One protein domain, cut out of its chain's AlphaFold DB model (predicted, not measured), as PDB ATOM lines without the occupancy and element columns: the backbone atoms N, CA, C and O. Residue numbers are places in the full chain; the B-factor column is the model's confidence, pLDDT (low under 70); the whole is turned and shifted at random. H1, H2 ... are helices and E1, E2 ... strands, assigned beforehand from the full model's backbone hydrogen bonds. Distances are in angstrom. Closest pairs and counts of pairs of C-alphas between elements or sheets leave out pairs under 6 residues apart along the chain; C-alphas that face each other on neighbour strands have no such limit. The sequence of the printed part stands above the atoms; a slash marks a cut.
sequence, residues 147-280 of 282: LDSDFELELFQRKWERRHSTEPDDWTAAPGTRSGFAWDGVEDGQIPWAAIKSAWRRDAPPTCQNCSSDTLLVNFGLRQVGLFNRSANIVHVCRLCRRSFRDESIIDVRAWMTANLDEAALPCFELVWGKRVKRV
ATOM      1  N   LEU A 147      31.659   2.387  38.964       96.44
ATOM      2  CA  LEU A 147      30.895   1.369  38.250       96.44
ATOM      3  C   LEU A 147      31.841   0.330  37.659       96.44
ATOM      4  O   LEU A 147      32.915   0.685  37.163       96.44
ATOM      5  N   ASP A 148      31.387  -0.918  37.636       95.62
ATOM      6  CA  ASP A 148      32.055  -1.968  36.882       95.62
ATOM      7  C   ASP A 148      32.115  -1.591  35.392       95.62
ATOM      8  O   ASP A 148      31.252  -0.880  34.856       95.62
ATOM      9  N   SER A 149      33.171  -2.031  34.709       94.12
ATOM     10  CA  SER A 149      33.410  -1.674  33.306       94.12
ATOM     11  C   SER A 149      32.329  -2.199  32.356       94.12
ATOM     12  O   SER A 149      32.117  -1.612  31.299       94.12
ATOM     13  N   ASP A 150      31.659  -3.288  32.732       96.00
ATOM     14  CA  ASP A 150      30.569  -3.938  32.002       96.00
ATOM     15  C   ASP A 150      29.174  -3.421  32.400       96.00
ATOM     16  O   ASP A 150      28.176  -3.846  31.821       96.00
ATOM     17  N   PHE A 151      29.078  -2.471  33.338       97.06
ATOM     18  CA  PHE A 151      27.796  -1.877  33.706       97.06
ATOM     19  C   PHE A 151      27.173  -1.125  32.516       97.06
ATOM     20  O   PHE A 151      27.736  -0.149  32.003       97.06
ATOM     21  N   GLU A 152      25.965  -1.535  32.120       97.19
ATOM     22  CA  GLU A 152      25.244  -1.054  30.931       97.19
ATOM     23  C   GLU A 152      24.602   0.338  31.114       97.19
ATOM     24  O   GLU A 152      23.403   0.542  30.914       97.19
ATOM     25  N   LEU A 153      25.402   1.341  31.482       97.38
ATOM     26  CA  LEU A 153      24.934   2.704  31.767       97.38
ATOM     27  C   LEU A 153      24.119   3.322  30.617       97.38
ATOM     28  O   LEU A 153      23.099   3.965  30.861       97.38
ATOM     29  N   GLU A 154      24.538   3.096  29.371       97.75
ATOM     30  CA  GLU A 154      23.861   3.622  28.178       97.75
ATOM     31  C   GLU A 154      22.452   3.037  27.998       97.75
ATOM     32  O   GLU A 154      21.535   3.726  27.549       97.75
ATOM     33  N   LEU A 155      22.245   1.770  28.383       98.19
ATOM     34  CA  LEU A 155      20.922   1.144  28.360       98.19
ATOM     35  C   LEU A 155      20.002   1.806  29.389       98.19
ATOM     36  O   LEU A 155      18.885   2.194  29.040       98.19
ATOM     37  N   PHE A 156      20.484   1.987  30.623       98.12
ATOM     38  CA  PHE A 156      19.745   2.693  31.672       98.12
ATOM     39  C   PHE A 156      19.405   4.126  31.255       98.12
ATOM     40  O   PHE A 156      18.267   4.559  31.423       98.12
ATOM     41  N   GLN A 157      20.354   4.848  30.652       97.25
ATOM     42  CA  GLN A 157      20.113   6.197  30.152       97.25
ATOM     43  C   GLN A 157      19.036   6.220  29.060       97.25
ATOM     44  O   GLN A 157      18.075   6.983  29.167       97.25
ATOM     45  N   ARG A 158      19.140   5.351  28.049       98.12
ATOM     46  CA  ARG A 158      18.138   5.252  26.977       98.12
ATOM     47  C   ARG A 158      16.748   4.921  27.524       98.12
ATOM     48  O   ARG A 158      15.753   5.494  27.079       98.12
ATOM     49  N   LYS A 159      16.664   4.014  28.504       98.12
ATOM     50  CA  LYS A 159      15.411   3.667  29.192       98.12
ATOM     51  C   LYS A 159      14.858   4.843  30.002       98.12
ATOM     52  O   LYS A 159      13.645   5.048  30.002       98.12
ATOM     53  N   TRP A 160      15.720   5.634  30.641       97.06
ATOM     54  CA  TRP A 160      15.332   6.827  31.399       97.06
ATOM     55  C   TRP A 160      14.788   7.944  30.501       97.06
ATOM     56  O   TRP A 160      13.771   8.563  30.823       97.06
ATOM     57  N   GLU A 161      15.403   8.175  29.342       96.88
ATOM     58  CA  GLU A 161      14.911   9.137  28.344       96.88
ATOM     59  C   GLU A 161      13.516   8.743  27.832       96.88
ATOM     60  O   GLU A 161      12.655   9.597  27.627       96.88
ATOM     61  N   ARG A 162      13.256   7.435  27.727       97.50
ATOM     62  CA  ARG A 162      11.970   6.849  27.313       97.50
ATOM     63  C   ARG A 162      11.070   6.448  28.478       97.50
ATOM     64  O   ARG A 162      10.144   5.662  28.296       97.50
ATOM     65  N   ARG A 163      11.299   6.972  29.686       97.19
ATOM     66  CA  ARG A 163      10.559   6.545  30.891       97.19
ATOM     67  C   ARG A 163       9.050   6.779  30.824       97.19
ATOM     68  O   ARG A 163       8.321   6.160  31.587       97.19
ATOM     69  N   HIS A 164       8.568   7.649  29.938       97.25
ATOM     70  CA  HIS A 164       7.135   7.887  29.725       97.25
ATOM     71  C   HIS A 164       6.523   7.011  28.622       97.25
ATOM     72  O   HIS A 164       5.312   7.037  28.428       97.25
ATOM     73  N   SER A 165       7.339   6.238  27.905       97.81
ATOM     74  CA  SER A 165       6.901   5.338  26.843       97.81
ATOM     75  C   SER A 165       6.844   3.900  27.352       97.81
ATOM     76  O   SER A 165       7.798   3.412  27.966       97.81
ATOM     77  N   THR A 166       5.739   3.221  27.050       97.06
ATOM     78  CA  THR A 166       5.615   1.770  27.216       97.06
ATOM     79  C   THR A 166       6.410   1.069  26.124       97.06
ATOM     80  O   THR A 166       6.224   1.351  24.940       97.06
ATOM     81  N   GLU A 167       7.288   0.155  26.517       97.56
ATOM     82  CA  GLU A 167       8.066  -0.681  25.604       97.56
ATOM     83  C   GLU A 167       7.736  -2.169  25.836       97.56
ATOM     84  O   GLU A 167       7.394  -2.555  26.956       97.56
ATOM     85  N   PRO A 168       7.822  -3.032  24.802       96.94
ATOM     86  CA  PRO A 168       7.472  -4.452  24.929       96.94
ATOM     87  C   PRO A 168       8.282  -5.216  25.985       96.94
ATOM     88  O   PRO A 168       7.817  -6.219  26.515       96.94
ATOM     89  N   ASP A 169       9.491  -4.751  26.289       97.31
ATOM     90  CA  ASP A 169      10.419  -5.352  27.243       97.31
ATOM     91  C   ASP A 169      10.315  -4.749  28.654       97.31
ATOM     92  O   ASP A 169      11.121  -5.086  29.516       97.31
ATOM     93  N   ASP A 170       9.333  -3.884  28.931       98.00
ATOM     94  CA  ASP A 170       9.202  -3.239  30.244       98.00
ATOM     95  C   ASP A 170       9.014  -4.247  31.395       98.00
ATOM     96  O   ASP A 170       9.435  -3.999  32.523       98.00
ATOM     97  N   TRP A 171       8.451  -5.421  31.115       98.00
ATOM     98  CA  TRP A 171       8.283  -6.504  32.093       98.00
ATOM     99  C   TRP A 171       9.432  -7.513  32.110       98.00
ATOM    100  O   TRP A 171       9.322  -8.565  32.727       98.00
ATOM    101  N   THR A 172      10.548  -7.201  31.455       98.19
ATOM    102  CA  THR A 172      11.786  -7.977  31.578       98.19
ATOM    103  C   THR A 172      12.664  -7.415  32.694       98.19
ATOM    104  O   THR A 172      12.554  -6.240  33.059       98.19
ATOM    105  N   ALA A 173      13.527  -8.263  33.255       98.19
ATOM    106  CA  ALA A 173      14.482  -7.874  34.285       98.19
ATOM    107  C   ALA A 173      15.464  -6.811  33.764       98.19
ATOM    108  O   ALA A 173      16.095  -6.990  32.721       98.19
ATOM    109  N   ALA A 174      15.637  -5.728  34.521       98.00
ATOM    110  CA  ALA A 174      16.715  -4.785  34.290       98.00
ATOM    111  C   ALA A 174      18.058  -5.415  34.720       98.00
ATOM    112  O   ALA A 174      18.159  -5.954  35.831       98.00
ATOM    113  N   PRO A 175      19.097  -5.352  33.875       97.12
ATOM    114  CA  PRO A 175      20.352  -6.051  34.093       97.12
ATOM    115  C   PRO A 175      21.100  -5.495  35.305       97.12
ATOM    116  O   PRO A 175      21.104  -4.293  35.570       97.12
ATOM    117  N   GLY A 176      21.728  -6.395  36.066       94.81
ATOM    118  CA  GLY A 176      22.514  -6.046  37.253       94.81
ATOM    119  C   GLY A 176      21.689  -5.593  38.464       94.81
ATOM    120  O   GLY A 176      22.266  -5.249  39.500       94.81
ATOM    121  N   THR A 177      20.355  -5.603  38.383       96.75
ATOM    122  CA  THR A 177      19.502  -5.224  39.515       96.75
ATOM    123  C   THR A 177      19.399  -6.342  40.545       96.75
ATOM    124  O   THR A 177      19.579  -7.522  40.244       96.75
ATOM    125  N   ARG A 178      19.184  -5.969  41.814       95.25
ATOM    126  CA  ARG A 178      19.008  -6.923  42.916       95.25
ATOM    127  C   ARG A 178      18.092  -6.350  43.983       95.25
ATOM    128  O   ARG A 178      18.472  -5.414  44.682       95.25
ATOM    129  N   SER A 179      16.941  -6.978  44.165       95.62
ATOM    130  CA  SER A 179      15.913  -6.581  45.116       95.62
ATOM    131  C   SER A 179      15.553  -7.714  46.071       95.62
ATOM    132  O   SER A 179      15.650  -8.895  45.750       95.62
ATOM    133  N   GLY A 180      15.088  -7.346  47.261       95.75
ATOM    134  CA  GLY A 180      14.470  -8.264  48.225       95.75
ATOM    135  C   GLY A 180      12.986  -8.496  47.953       95.75
ATOM    136  O   GLY A 180      12.250  -8.873  48.861       95.75
ATOM    137  N   PHE A 181      12.544  -8.214  46.732       96.94
ATOM    138  CA  PHE A 181      11.168  -8.302  46.271       96.94
ATOM    139  C   PHE A 181      11.119  -9.069  44.946       96.94
ATOM    140  O   PHE A 181      12.143  -9.230  44.280       96.94
ATOM    141  N   ALA A 182       9.937  -9.556  44.582       97.31
ATOM    142  CA  ALA A 182       9.704 -10.252  43.325       97.31
ATOM    143  C   ALA A 182       8.412  -9.786  42.654       97.31
ATOM    144  O   ALA A 182       7.436  -9.421  43.318       97.31
ATOM    145  N   TRP A 183       8.423  -9.862  41.328       97.81
ATOM    146  CA  TRP A 183       7.313  -9.557  40.438       97.81
ATOM    147  C   TRP A 183       6.918 -10.830  39.690       97.81
ATOM    148  O   TRP A 183       7.752 -11.700  39.429       97.81
ATOM    149  N   ASP A 184       5.640 -10.969  39.358       96.00
ATOM    150  CA  ASP A 184       5.196 -12.096  38.543       96.00
ATOM    151  C   ASP A 184       5.731 -11.986  37.111       96.00
ATOM    152  O   ASP A 184       5.778 -10.907  36.528       96.00
ATOM    153  N   GLY A 185       6.178 -13.117  36.555       95.75
ATOM    154  CA  GLY A 185       6.788 -13.177  35.221       95.75
ATOM    155  C   GLY A 185       8.231 -12.661  35.130       95.75
ATOM    156  O   GLY A 185       8.823 -12.740  34.058       95.75
ATOM    157  N   VAL A 186       8.814 -12.188  36.235       97.69
ATOM    158  CA  VAL A 186      10.204 -11.714  36.322       97.69
ATOM    159  C   VAL A 186      11.008 -12.670  37.202       97.69
ATOM    160  O   VAL A 186      10.472 -13.249  38.147       97.69
ATOM    161  N   GLU A 187      12.294 -12.844  36.899       96.75
ATOM    162  CA  GLU A 187      13.201 -13.630  37.739       96.75
ATOM    163  C   GLU A 187      13.244 -13.087  39.179       96.75
ATOM    164  O   GLU A 187      13.331 -11.876  39.408       96.75
ATOM    165  N   ASP A 188      13.186 -13.987  40.166       96.44
ATOM    166  CA  ASP A 188      13.153 -13.611  41.576       96.44
ATOM    167  C   ASP A 188      14.398 -12.798  41.964       96.44
ATOM    168  O   ASP A 188      15.545 -13.197  41.770       96.44
ATOM    169  N   GLY A 189      14.151 -11.635  42.563       95.19
ATOM    170  CA  GLY A 189      15.187 -10.729  43.033       95.19
ATOM    171  C   GLY A 189      15.717  -9.795  41.954       95.19
ATOM    172  O   GLY A 189      16.566  -8.969  42.268       95.19
ATOM    173  N   GLN A 190      15.217  -9.868  40.721       97.50
ATOM    174  CA  GLN A 190      15.432  -8.845  39.701       97.50
ATOM    175  C   GLN A 190      14.315  -7.794  39.740       97.50
ATOM    176  O   GLN A 190      13.195  -8.072  40.167       97.50
ATOM    177  N   ILE A 191      14.624  -6.576  39.295       98.31
ATOM    178  CA  ILE A 191      13.656  -5.479  39.187       98.31
ATOM    179  C   ILE A 191      13.268  -5.326  37.714       98.31
ATOM    180  O   ILE A 191      14.163  -5.174  36.881       98.31
ATOM    181  N   PRO A 192      11.974  -5.330  37.350       98.62
ATOM    182  CA  PRO A 192      11.576  -5.072  35.975       98.62
ATOM    183  C   PRO A 192      11.787  -3.607  35.581       98.62
ATOM    184  O   PRO A 192      11.644  -2.694  36.403       98.62
ATOM    185  N   TRP A 193      12.030  -3.361  34.292       98.56
ATOM    186  CA  TRP A 193      12.118  -2.003  33.741       98.56
ATOM    187  C   TRP A 193      10.882  -1.150  34.043       98.56
ATOM    188  O   TRP A 193      11.023   0.042  34.309       98.56
ATOM    189  N   ALA A 194       9.688  -1.746  34.057       98.50
ATOM    190  CA  ALA A 194       8.427  -1.085  34.373       98.50
ATOM    191  C   ALA A 194       8.477  -0.399  35.746       98.50
ATOM    192  O   ALA A 194       8.067   0.757  35.871       98.50
ATOM    193  N   ALA A 195       9.033  -1.077  36.753       98.38
ATOM    194  CA  ALA A 195       9.151  -0.545  38.105       98.38
ATOM    195  C   ALA A 195      10.234   0.539  38.198       98.38
ATOM    196  O   ALA A 195       9.996   1.595  38.776       98.38
ATOM    197  N   ILE A 196      11.384   0.353  37.542       98.38
ATOM    198  CA  ILE A 196      12.435   1.385  37.486       98.38
ATOM    199  C   ILE A 196      11.933   2.655  36.788       98.38
ATOM    200  O   ILE A 196      12.086   3.756  37.314       98.38
ATOM    201  N   LYS A 197      11.287   2.517  35.624       98.38
ATOM    202  CA  LYS A 197      10.693   3.648  34.903       98.38
ATOM    203  C   LYS A 197       9.619   4.342  35.728       98.38
ATOM    204  O   LYS A 197       9.537   5.564  35.685       98.38
ATOM    205  N   SER A 198       8.808   3.577  36.456       98.19
ATOM    206  CA  SER A 198       7.790   4.128  37.344       98.19
ATOM    207  C   SER A 198       8.405   4.998  38.439       98.19
ATOM    208  O   SER A 198       8.028   6.165  38.548       98.19
ATOM    209  N   ALA A 199       9.453   4.502  39.107       97.88
ATOM    210  CA  ALA A 199      10.236   5.295  40.049       97.88
ATOM    211  C   ALA A 199      10.788   6.568  39.394       97.88
ATOM    212  O   ALA A 199      10.544   7.656  39.891       97.88
ATOM    213  N   TRP A 200      11.428   6.484  38.223       97.62
ATOM    214  CA  TRP A 200      11.967   7.667  37.530       97.62
ATOM    215  C   TRP A 200      10.933   8.722  37.127       97.62
ATOM    216  O   TRP A 200      11.310   9.858  36.834       97.62
ATOM    217  N   ARG A 201       9.650   8.364  37.015       96.81
ATOM    218  CA  ARG A 201       8.588   9.333  36.714       96.81
ATOM    219  C   ARG A 201       8.196  10.161  37.937       96.81
ATOM    220  O   ARG A 201       7.694  11.265  37.748       96.81
ATOM    221  N   ARG A 202       8.380   9.625  39.147       93.81
ATOM    222  CA  ARG A 202       7.930  10.235  40.408       93.81
ATOM    223  C   ARG A 202       9.077  10.746  41.276       93.81
ATOM    224  O   ARG A 202       8.912  11.749  41.961       93.81
ATOM    225  N   ASP A 203      10.215  10.068  41.223       84.50
ATOM    226  CA  ASP A 203      11.392  10.358  42.025       84.50
ATOM    227  C   ASP A 203      12.171  11.544  41.447       84.50
ATOM    228  O   ASP A 203      12.428  11.623  40.241       84.50
ATOM    229  N   ALA A 204      12.556  12.470  42.323       86.19
ATOM    230  CA  ALA A 204      13.459  13.554  41.972       86.19
ATOM    231  C   ALA A 204      14.894  13.043  42.158       86.19
ATOM    232  O   ALA A 204      15.304  12.812  43.298       86.19
ATOM    233  N   PRO A 205      15.674  12.851  41.079       86.38
ATOM    234  CA  PRO A 205      16.983  12.234  41.198       86.38
ATOM    235  C   PRO A 205      17.899  13.076  42.100       86.38
ATOM    236  O   PRO A 205      18.008  14.288  41.895       86.38
ATOM    237  N   PRO A 206      18.606  12.467  43.069       92.00
ATOM    238  CA  PRO A 206      19.565  13.191  43.882       92.00
ATOM    239  C   PRO A 206      20.723  13.689  43.016       92.00
ATOM    240  O   PRO A 206      21.091  13.087  41.996       92.00
ATOM    241  N   THR A 207      21.333  14.791  43.445       95.38
ATOM    242  CA  THR A 207      22.488  15.372  42.763       95.38
ATOM    243  C   THR A 207      23.759  14.597  43.097       95.38
ATOM    244  O   THR A 207      23.999  14.158  44.223       95.38
ATOM    245  N   CYS A 208      24.613  14.415  42.093       96.06
ATOM    246  CA  CYS A 208      25.883  13.732  42.255       96.06
ATOM    247  C   CYS A 208      26.808  14.518  43.192       96.06
ATOM    248  O   CYS A 208      27.157  15.670  42.921       96.06
ATOM    249  N   GLN A 209      27.317  13.851  44.230       94.62
ATOM    250  CA  GLN A 209      28.254  14.445  45.188       94.62
ATOM    251  C   GLN A 209      29.601  14.848  44.566       94.62
ATOM    252  O   GLN A 209      30.342  15.604  45.186       94.62
ATOM    253  N   ASN A 210      29.915  14.411  43.342       95.50
ATOM    254  CA  ASN A 210      31.174  14.728  42.661       95.50
ATOM    255  C   ASN A 210      31.051  15.876  41.649       95.50
ATOM    256  O   ASN A 210      31.885  16.776  41.656       95.50
ATOM    257  N   CYS A 211      30.023  15.865  40.797       93.69
ATOM    258  CA  CYS A 211      29.901  16.788  39.657       93.69
ATOM    259  C   CYS A 211      28.569  17.548  39.598       93.69
ATOM    260  O   CYS A 211      28.295  18.202  38.596       93.69
ATOM    261  N   SER A 212      27.726  17.434  40.630       93.44
ATOM    262  CA  SER A 212      26.426  18.114  40.754       93.44
ATOM    263  C   SER A 212      25.386  17.782  39.675       93.44
ATOM    264  O   SER A 212      24.292  18.331  39.709       93.44
ATOM    265  N   SER A 213      25.688  16.882  38.735       94.31
ATOM    266  CA  SER A 213      24.717  16.394  37.754       94.31
ATOM    267  C   SER A 213      23.692  15.476  38.408       94.31
ATOM    268  O   SER A 213      24.017  14.783  39.375       94.31
ATOM    269  N   ASP A 214      22.521  15.347  37.797       94.81
ATOM    270  CA  ASP A 214      21.534  14.352  38.208       94.81
ATOM    271  C   ASP A 214      22.102  12.932  38.137       94.81
ATOM    272  O   ASP A 214      22.946  12.595  37.287       94.81
ATOM    273  N   THR A 215      21.618  12.093  39.042       97.38
ATOM    274  CA  THR A 215      21.906  10.660  39.068       97.38
ATOM    275  C   THR A 215      20.704   9.856  38.572       97.38
ATOM    276  O   THR A 215      19.584  10.346  38.514       97.38
ATOM    277  N   LEU A 216      20.926   8.611  38.167       97.06
ATOM    278  CA  LEU A 216      19.876   7.691  37.744       97.06
ATOM    279  C   LEU A 216      19.678   6.638  38.821       97.06
ATOM    280  O   LEU A 216      20.645   5.983  39.197       97.06
ATOM    281  N   LEU A 217      18.450   6.436  39.294       98.00
ATOM    282  CA  LEU A 217      18.141   5.273  40.123       98.00
ATOM    283  C   LEU A 217      18.351   4.001  39.288       98.00
ATOM    284  O   LEU A 217      17.739   3.858  38.234       98.00
ATOM    285  N   VAL A 218      19.200   3.083  39.744       97.88
ATOM    286  CA  VAL A 218      19.475   1.816  39.038       97.88
ATOM    287  C   VAL A 218      19.092   0.594  39.856       97.88
ATOM    288  O   VAL A 218      19.027  -0.505  39.320       97.88
ATOM    289  N   ASN A 219      18.861   0.750  41.160       97.81
ATOM    290  CA  ASN A 219      18.507  -0.359  42.033       97.81
ATOM    291  C   ASN A 219      17.700   0.145  43.233       97.81
ATOM    292  O   ASN A 219      17.994   1.215  43.761       97.81
ATOM    293  N   PHE A 220      16.712  -0.628  43.673       97.62
ATOM    294  CA  PHE A 220      15.963  -0.374  44.898       97.62
ATOM    295  C   PHE A 220      15.445  -1.681  45.504       97.62
ATOM    296  O   PHE A 220      15.160  -2.662  44.813       97.62
ATOM    297  N   GLY A 221      15.294  -1.707  46.823       96.38
ATOM    298  CA  GLY A 221      14.789  -2.882  47.517       96.38
ATOM    299  C   GLY A 221      15.461  -3.122  48.856       96.38
ATOM    300  O   GLY A 221      16.136  -2.255  49.410       96.38
ATOM    301  N   LEU A 222      15.279  -4.340  49.360       94.12
ATOM    302  CA  LEU A 222      15.932  -4.832  50.566       94.12
ATOM    303  C   LEU A 222      17.055  -5.804  50.198       94.12
ATOM    304  O   LEU A 222      16.802  -6.857  49.621       94.12
ATOM    305  N   ARG A 223      18.297  -5.491  50.561       89.81
ATOM    306  CA  ARG A 223      19.434  -6.400  50.383       89.81
ATOM    307  C   ARG A 223      19.668  -7.191  51.663       89.81
ATOM    308  O   ARG A 223      19.723  -6.614  52.745       89.81
ATOM    309  N   GLN A 224      19.861  -8.503  51.548       87.50
ATOM    310  CA  GLN A 224      20.323  -9.320  52.670       87.50
ATOM    311  C   GLN A 224      21.773  -8.953  53.017       87.50
ATOM    312  O   GLN A 224      22.662  -9.056  52.173       87.50
ATOM    313  N   VAL A 225      21.996  -8.497  54.251       87.31
ATOM    314  CA  VAL A 225      23.314  -8.081  54.777       87.31
ATOM    315  C   VAL A 225      23.807  -8.985  55.909       87.31
ATOM    316  O   VAL A 225      24.917  -8.824  56.402       87.31
ATOM    317  N   GLY A 226      22.997  -9.962  56.308       87.69
ATOM    318  CA  GLY A 226      23.354 -11.001  57.263       87.69
ATOM    319  C   GLY A 226      22.306 -12.108  57.276       87.69
ATOM    320  O   GLY A 226      21.362 -12.098  56.486       87.69
ATOM    321  N   LEU A 227      22.449 -13.055  58.203       86.38
ATOM    322  CA  LEU A 227      21.533 -14.193  58.320       86.38
ATOM    323  C   LEU A 227      20.082 -13.738  58.563       86.38
ATOM    324  O   LEU A 227      19.148 -14.236  57.943       86.38
ATOM    325  N   PHE A 228      19.909 -12.722  59.410       85.62
ATOM    326  CA  PHE A 228      18.595 -12.218  59.821       85.62
ATOM    327  C   PHE A 228      18.360 -10.746  59.463       85.62
ATOM    328  O   PHE A 228      17.270 -10.227  59.682       85.62
ATOM    329  N   ASN A 229      19.363 -10.080  58.884       89.44
ATOM    330  CA  ASN A 229      19.335  -8.641  58.656       89.44
ATOM    331  C   ASN A 229      19.215  -8.316  57.170       89.44
ATOM    332  O   ASN A 229      19.908  -8.887  56.318       89.44
ATOM    333  N   ARG A 230      18.359  -7.339  56.875       91.19
ATOM    334  CA  ARG A 230      18.220  -6.724  55.559       91.19
ATOM    335  C   ARG A 230      18.378  -5.220  55.701       91.19
ATOM    336  O   ARG A 230      17.918  -4.656  56.688       91.19
ATOM    337  N   SER A 231      19.019  -4.593  54.728       93.50
ATOM    338  CA  SER A 231      19.148  -3.140  54.658       93.50
ATOM    339  C   SER A 231      18.458  -2.620  53.406       93.50
ATOM    340  O   SER A 231      18.376  -3.330  52.397       93.50
ATOM    341  N   ALA A 232      18.015  -1.368  53.447       95.19
ATOM    342  CA  ALA A 232      17.660  -0.658  52.232       95.19
ATOM    343  C   ALA A 232      18.846  -0.664  51.254       95.19
ATOM    344  O   ALA A 232      20.017  -0.613  51.650       95.19
ATOM    345  N   ASN A 233      18.536  -0.792  49.970       95.56
ATOM    346  CA  ASN A 233      19.511  -0.770  48.890       95.56
ATOM    347  C   ASN A 233      18.971   0.072  47.739       95.56
ATOM    348  O   ASN A 233      18.652  -0.455  46.677       95.56
ATOM    349  N   ILE A 234      18.842   1.373  47.989       96.69
ATOM    350  CA  ILE A 234      18.517   2.366  46.970       96.69
ATOM    351  C   ILE A 234      19.839   2.861  46.391       96.69
ATOM    352  O   ILE A 234      20.687   3.368  47.127       96.69
ATOM    353  N   VAL A 235      20.064   2.632  45.101       97.62
ATOM    354  CA  VAL A 235      21.339   2.934  44.443       97.62
ATOM    355  C   VAL A 235      21.102   3.833  43.251       97.62
ATOM    356  O   VAL A 235      20.372   3.481  42.323       97.62
ATOM    357  N   HIS A 236      21.798   4.960  43.262       98.00
ATOM    358  CA  HIS A 236      21.826   5.921  42.179       98.00
ATOM    359  C   HIS A 236      23.182   5.916  41.489       98.00
ATOM    360  O   HIS A 236      24.209   5.660  42.112       98.00
ATOM    361  N   VAL A 237      23.204   6.229  40.201       98.19
ATOM    362  CA  VAL A 237      24.416   6.256  39.389       98.19
ATOM    363  C   VAL A 237      24.563   7.599  38.705       98.19
ATOM    364  O   VAL A 237      23.660   8.076  38.024       98.19
ATOM    365  N   CYS A 238      25.728   8.220  38.855       97.75
ATOM    366  CA  CYS A 238      26.065   9.406  38.088       97.75
ATOM    367  C   CYS A 238      26.607   9.014  36.715       97.75
ATOM    368  O   CYS A 238      27.597   8.286  36.613       97.75
ATOM    369  N   ARG A 239      26.009   9.582  35.665       95.69
ATOM    370  CA  ARG A 239      26.427   9.346  34.279       95.69
ATOM    371  C   ARG A 239      27.812   9.904  33.954       95.69
ATOM    372  O   ARG A 239      28.556   9.289  33.205       95.69
ATOM    373  N   LEU A 240      28.161  11.054  34.536       95.00
ATOM    374  CA  LEU A 240      29.403  11.760  34.217       95.00
ATOM    375  C   LEU A 240      30.608  11.158  34.937       95.00
ATOM    376  O   LEU A 240      31.599  10.823  34.303       95.00
ATOM    377  N   CYS A 241      30.526  10.990  36.261       95.38
ATOM    378  CA  CYS A 241      31.646  10.434  37.029       95.38
ATOM    379  C   CYS A 241      31.665   8.899  37.071       95.38
ATOM    380  O   CYS A 241      32.598   8.337  37.635       95.38
ATOM    381  N   ARG A 242      30.650   8.231  36.499       96.38
ATOM    382  CA  ARG A 242      30.496   6.766  36.484       96.38
ATOM    383  C   ARG A 242      30.683   6.143  37.868       96.38
ATOM    384  O   ARG A 242      31.440   5.190  38.047       96.38
ATOM    385  N   ARG A 243      29.979   6.697  38.858       97.38
ATOM    386  CA  ARG A 243      29.961   6.177  40.231       97.38
ATOM    387  C   ARG A 243      28.558   5.904  40.715       97.38
ATOM    388  O   ARG A 243      27.625   6.626  40.361       97.38
ATOM    389  N   SER A 244      28.452   4.871  41.538       97.69
ATOM    390  CA  SER A 244      27.251   4.510  42.269       97.69
ATOM    391  C   SER A 244      27.264   5.099  43.679       97.69
ATOM    392  O   SER A 244      28.296   5.157  44.350       97.69
ATOM    393  N   PHE A 245      26.095   5.537  44.125       97.50
ATOM    394  CA  PHE A 245      25.840   6.143  45.422       97.50
ATOM    395  C   PHE A 245      24.671   5.402  46.049       97.50
ATOM    396  O   PHE A 245      23.633   5.231  45.409       97.50
ATOM    397  N   ARG A 246      24.833   4.953  47.292       95.88
ATOM    398  CA  ARG A 246      23.710   4.431  48.063       95.88
ATOM    399  C   ARG A 246      22.995   5.600  48.727       95.88
ATOM    400  O   ARG A 246      23.653   6.427  49.352       95.88
ATOM    401  N   ASP A 247      21.677   5.641  48.603       94.81
ATOM    402  CA  ASP A 247      20.855   6.537  49.403       94.81
ATOM    403  C   ASP A 247      20.516   5.847  50.729       94.81
ATOM    404  O   ASP A 247      19.724   4.905  50.790       94.81
ATOM    405  N   GLU A 248      21.192   6.289  51.787       93.50
ATOM    406  CA  GLU A 248      21.011   5.783  53.149       93.50
ATOM    407  C   GLU A 248      19.919   6.539  53.920       93.50
ATOM    408  O   GLU A 248      19.576   6.144  55.032       93.50
ATOM    409  N   SER A 249      19.342   7.600  53.338       93.44
ATOM    410  CA  SER A 249      18.235   8.339  53.957       93.44
ATOM    411  C   SER A 249      16.912   7.565  53.901       93.44
ATOM    412  O   SER A 249      16.025   7.775  54.731       93.44
ATOM    413  N   ILE A 250      16.788   6.622  52.962       93.75
ATOM    414  CA  ILE A 250      15.598   5.788  52.787       93.75
ATOM    415  C   ILE A 250      15.703   4.547  53.674       93.75
ATOM    416  O   ILE A 250      16.399   3.583  53.360       93.75
ATOM    417  N   ILE A 251      14.964   4.560  54.784       94.19
ATOM    418  CA  ILE A 251      14.920   3.450  55.748       94.19
ATOM    419  C   ILE A 251      13.737   2.514  55.450       94.19
ATOM    420  O   ILE A 251      13.908   1.294  55.391       94.19
ATOM    421  N   ASP A 252      12.543   3.073  55.218       95.62
ATOM    422  CA  ASP A 252      11.342   2.304  54.867       95.62
ATOM    423  C   ASP A 252      11.182   2.184  53.348       95.62
ATOM    424  O   ASP A 252      10.538   2.990  52.674       95.62
ATOM    425  N   VAL A 253      11.775   1.123  52.805       95.31
ATOM    426  CA  VAL A 253      11.728   0.827  51.369       95.31
ATOM    427  C   VAL A 253      10.305   0.559  50.879       95.31
ATOM    428  O   VAL A 253      10.003   0.847  49.724       95.31
ATOM    429  N   ARG A 254       9.411   0.010  51.713       94.56
ATOM    430  CA  ARG A 254       8.038  -0.281  51.271       94.56
ATOM    431  C   ARG A 254       7.252   1.002  51.104       94.56
ATOM    432  O   ARG A 254       6.669   1.195  50.044       94.56
ATOM    433  N   ALA A 255       7.289   1.875  52.109       95.31
ATOM    434  CA  ALA A 255       6.660   3.186  52.018       95.31
ATOM    435  C   ALA A 255       7.215   3.979  50.825       95.31
ATOM    436  O   ALA A 255       6.446   4.559  50.058       95.31
ATOM    437  N   TRP A 256       8.537   3.927  50.613       96.25
ATOM    438  CA  TRP A 256       9.167   4.539  49.445       96.25
ATOM    439  C   TRP A 256       8.630   3.964  48.123       96.25
ATOM    440  O   TRP A 256       8.275   4.737  47.236       96.25
ATOM    441  N   MET A 257       8.506   2.637  47.986       96.62
ATOM    442  CA  MET A 257       7.955   2.014  46.775       96.62
ATOM    443  C   MET A 257       6.485   2.382  46.553       96.62
ATOM    444  O   MET A 257       6.116   2.700  45.432       96.62
ATOM    445  N   THR A 258       5.653   2.395  47.594       95.88
ATOM    446  CA  THR A 258       4.243   2.807  47.480       95.88
ATOM    447  C   THR A 258       4.105   4.254  47.000       95.88
ATOM    448  O   THR A 258       3.221   4.559  46.205       95.88
ATOM    449  N   ALA A 259       4.993   5.149  47.439       95.88
ATOM    450  CA  ALA A 259       4.991   6.539  46.986       95.88
ATOM    451  C   ALA A 259       5.496   6.688  45.537       95.88
ATOM    452  O   ALA A 259       4.931   7.453  44.749       95.88
ATOM    453  N   ASN A 260       6.544   5.945  45.171       96.75
ATOM    454  CA  ASN A 260       7.294   6.172  43.934       96.75
ATOM    455  C   ASN A 260       6.945   5.219  42.784       96.75
ATOM    456  O   ASN A 260       7.333   5.494  41.653       96.75
ATOM    457  N   LEU A 261       6.194   4.146  43.027       97.38
ATOM    458  CA  LEU A 261       5.752   3.217  41.990       97.38
ATOM    459  C   LEU A 261       4.258   3.383  41.692       97.38
ATOM    460  O   LEU A 261       3.435   3.673  42.560       97.38
ATOM    461  N   ASP A 262       3.906   3.184  40.430       97.00
ATOM    462  CA  ASP A 262       2.536   2.972  39.990       97.00
ATOM    463  C   ASP A 262       2.046   1.639  40.543       97.00
ATOM    464  O   ASP A 262       2.819   0.688  40.652       97.00
ATOM    465  N   GLU A 263       0.753   1.560  40.845       96.00
ATOM    466  CA  GLU A 263       0.131   0.385  41.464       96.00
ATOM    467  C   GLU A 263       0.458  -0.909  40.707       96.00
ATOM    468  O   GLU A 263       0.902  -1.890  41.297       96.00
ATOM    469  N   ALA A 264       0.349  -0.876  39.375       96.00
ATOM    470  CA  ALA A 264       0.664  -2.019  38.524       96.00
ATOM    471  C   ALA A 264       2.135  -2.456  38.610       96.00
ATOM    472  O   ALA A 264       2.426  -3.616  38.348       96.00
ATOM    473  N   ALA A 265       3.055  -1.550  38.956       97.31
ATOM    474  CA  ALA A 265       4.494  -1.795  39.023       97.31
ATOM    475  C   ALA A 265       4.992  -2.183  40.428       97.31
ATOM    476  O   ALA A 265       6.190  -2.432  40.604       97.31
ATOM    477  N   LEU A 266       4.105  -2.250  41.426       97.50
ATOM    478  CA  LEU A 266       4.453  -2.718  42.765       97.50
ATOM    479  C   LEU A 266       4.863  -4.201  42.746       97.50
ATOM    480  O   LEU A 266       4.323  -4.990  41.967       97.50
ATOM    481  N   PRO A 267       5.820  -4.611  43.599       97.19
ATOM    482  CA  PRO A 267       6.194  -6.014  43.706       97.19
ATOM    483  C   PRO A 267       5.033  -6.858  44.223       97.19
ATOM    484  O   PRO A 267       4.291  -6.445  45.109       97.19
ATOM    485  N   CYS A 268       4.929  -8.090  43.733       96.25
ATOM    486  CA  CYS A 268       3.905  -9.036  44.166       96.25
ATOM    487  C   CYS A 268       4.310  -9.741  45.467       96.25
ATOM    488  O   CYS A 268       3.453 -10.079  46.285       96.25
ATOM    489  N   PHE A 269       5.613  -9.960  45.679       96.69
ATOM    490  CA  PHE A 269       6.132 -10.726  46.811       96.69
ATOM    491  C   PHE A 269       7.347 -10.074  47.457       96.69
ATOM    492  O   PHE A 269       8.150  -9.397  46.820       96.69
ATOM    493  N   GLU A 270       7.517 -10.365  48.738       95.00
ATOM    494  CA  GLU A 270       8.779 -10.214  49.443       95.00
ATOM    495  C   GLU A 270       9.604 -11.499  49.350       95.00
ATOM    496  O   GLU A 270       9.068 -12.606  49.481       95.00
ATOM    497  N   LEU A 271      10.917 -11.336  49.184       93.88
ATOM    498  CA  LEU A 271      11.892 -12.414  49.202       93.88
ATOM    499  C   LEU A 271      12.630 -12.473  50.538       93.88
ATOM    500  O   LEU A 271      13.138 -11.476  51.064       93.88
ATOM    501  N   VAL A 272      12.736 -13.689  51.062       91.38
ATOM    502  CA  VAL A 272      13.526 -14.031  52.242       91.38
ATOM    503  C   VAL A 272      14.362 -15.243  51.855       91.38
ATOM    504  O   VAL A 272      13.822 -16.296  51.529       91.38
ATOM    505  N   TRP A 273      15.687 -15.063  51.823       89.25
ATOM    506  CA  TRP A 273      16.646 -16.105  51.428       89.25
ATOM    507  C   TRP A 273      16.367 -16.669  50.028       89.25
ATOM    508  O   TRP A 273      16.395 -17.877  49.801       89.25
ATOM    509  N   GLY A 274      16.032 -15.772  49.097       89.44
ATOM    510  CA  GLY A 274      15.712 -16.118  47.711       89.44
ATOM    511  C   GLY A 274      14.360 -16.807  47.516       89.44
ATOM    512  O   GLY A 274      14.087 -17.272  46.419       89.44
ATOM    513  N   LYS A 275      13.510 -16.893  48.549       93.25
ATOM    514  CA  LYS A 275      12.176 -17.501  48.455       93.25
ATOM    515  C   LYS A 275      11.081 -16.465  48.669       93.25
ATOM    516  O   LYS A 275      11.166 -15.658  49.595       93.25
ATOM    517  N   ARG A 276      10.028 -16.528  47.850       95.31
ATOM    518  CA  ARG A 276       8.785 -15.763  48.038       95.31
ATOM    519  C   ARG A 276       8.123 -16.188  49.350       95.31
ATOM    520  O   ARG A 276       7.860 -17.371  49.539       95.31
ATOM    521  N   VAL A 277       7.858 -15.244  50.255       91.81
ATOM    522  CA  VAL A 277       7.261 -15.552  51.576       91.81
ATOM    523  C   VAL A 277       5.928 -14.869  51.835       91.81
ATOM    524  O   VAL A 277       5.017 -15.484  52.381       91.81
ATOM    525  N   LYS A 278       5.795 -13.598  51.460       86.56
ATOM    526  CA  LYS A 278       4.615 -12.791  51.762       86.56
ATOM    527  C   LYS A 278       4.208 -12.040  50.512       86.56
ATOM    528  O   LYS A 278       5.036 -11.348  49.922       86.56
ATOM    529  N   ARG A 279       2.934 -12.159  50.137       87.81
ATOM    530  CA  ARG A 279       2.356 -11.298  49.110       87.81
ATOM    531  C   ARG A 279       2.331  -9.870  49.647       87.81
ATOM    532  O   ARG A 279       1.858  -9.640  50.764       87.81
ATOM    533  N   VAL A 280       2.894  -8.934  48.899       82.19
ATOM    534  CA  VAL A 280       2.788  -7.514  49.235       82.19
ATOM    535  C   VAL A 280       1.345  -7.130  48.910       82.19
ATOM    536  O   VAL A 280       0.880  -7.384  47.802       82.19
TER     537      VAL A 280
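This is residues 147 to 280 of the 282 residues of an uncharacterized protein of Planctomycetaceae bacterium (UniProt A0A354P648). A small three-stranded sheet, E1, E4 and E5, has helices H1 and H2 packed at its E1 edge, with H3 beyond H2; E1 and E4 lead over a bend into the small hairpin E2 and E3. A second hairpin, E6 and E7, lies away from the sheet near E2, tied by a short pairing to residues 181 to 182 of a long loop. The printed part has 134 residues, with three named helices and seven named strands in the order H1 H2 E1 E2 E3 E4 E5 H3 E6 E7; the largest sheet has the order E1, E4, E5 and is antiparallel. The class is mixed, helices and strands, with under half of the residues in named elements. The whole is compact and rounded, with a radius of gyration of the C-alphas of 14.2 A and spans of 40 by 35 by 29 A.

Start at the inner strand E4, residues 234 to 238. Its antiparallel neighbour E1, residues 215 to 219, has N 216 at 2.8 A from O 237 of E4, within hydrogen-bond range. E5, residues 243 to 247, forms a hairpin with E4; look at N 236 and O 245, 2.8 A apart. E1 runs on into E2, residues 222 to 224, at 57 degrees, and E3, residues 230 to 232, runs on into E4 at 43 degrees. In the hairpin E2 and E3, N 223 and O 231 are 2.8 A apart. H1, residues 153 to 161, only grazes the sheet; its closest C-alpha pair with E1 is Phe 156 and Val 218, 7.4 A. H2, residues 193 to 202, also only grazes it, with Trp 200 and Leu 217 closest, their C-alphas 7.1 A apart. H1 and H2 touch at a steep tilt of 57 degrees, closest at the C-alphas of Trp 160 and Lys 197, 6.6 A. H2 touches H3, residues 253 to 260, closest at the C-alphas of Ala 199 and Asn 260, 5.0 A; the tilt of 69.6 degrees is steep, only just short of about perpendicular. E6, residues 269 to 272, is near E2 and forms a hairpin with E7, residues 275 to 279; N 270 and O 278 are 2.9 A apart. Every O i to N i+4 pair is within hydrogen-bond range in H1 and H3, and 5 of 6 in H2.

Find C-alpha 153 at (24.934, 2.704, 31.767), where H1 begins its 12.4 A. H2 spans 14.6 A and H3 10.2 A. E1 begins at C-alpha 215, (21.906, 10.660, 39.068), and spans 11.9 A; E4 spans 13.6 A and E5 12.9 A. E2 spans 6.6 A, E3 6.9 A and E6 9.8 A. E7 spans 11.6 A and ends at C-alpha 279, (2.356, -11.298, 49.110).

The C-alphas of Cys 211 and Val 277, 41.2 A apart, are the two farthest apart. The printed part has no cut. The links H1 to H2, 31 residues, and H2 to E1, 12 residues, are long. The mean pLDDT of the printed part is 95.3, and no printed residue is under 70.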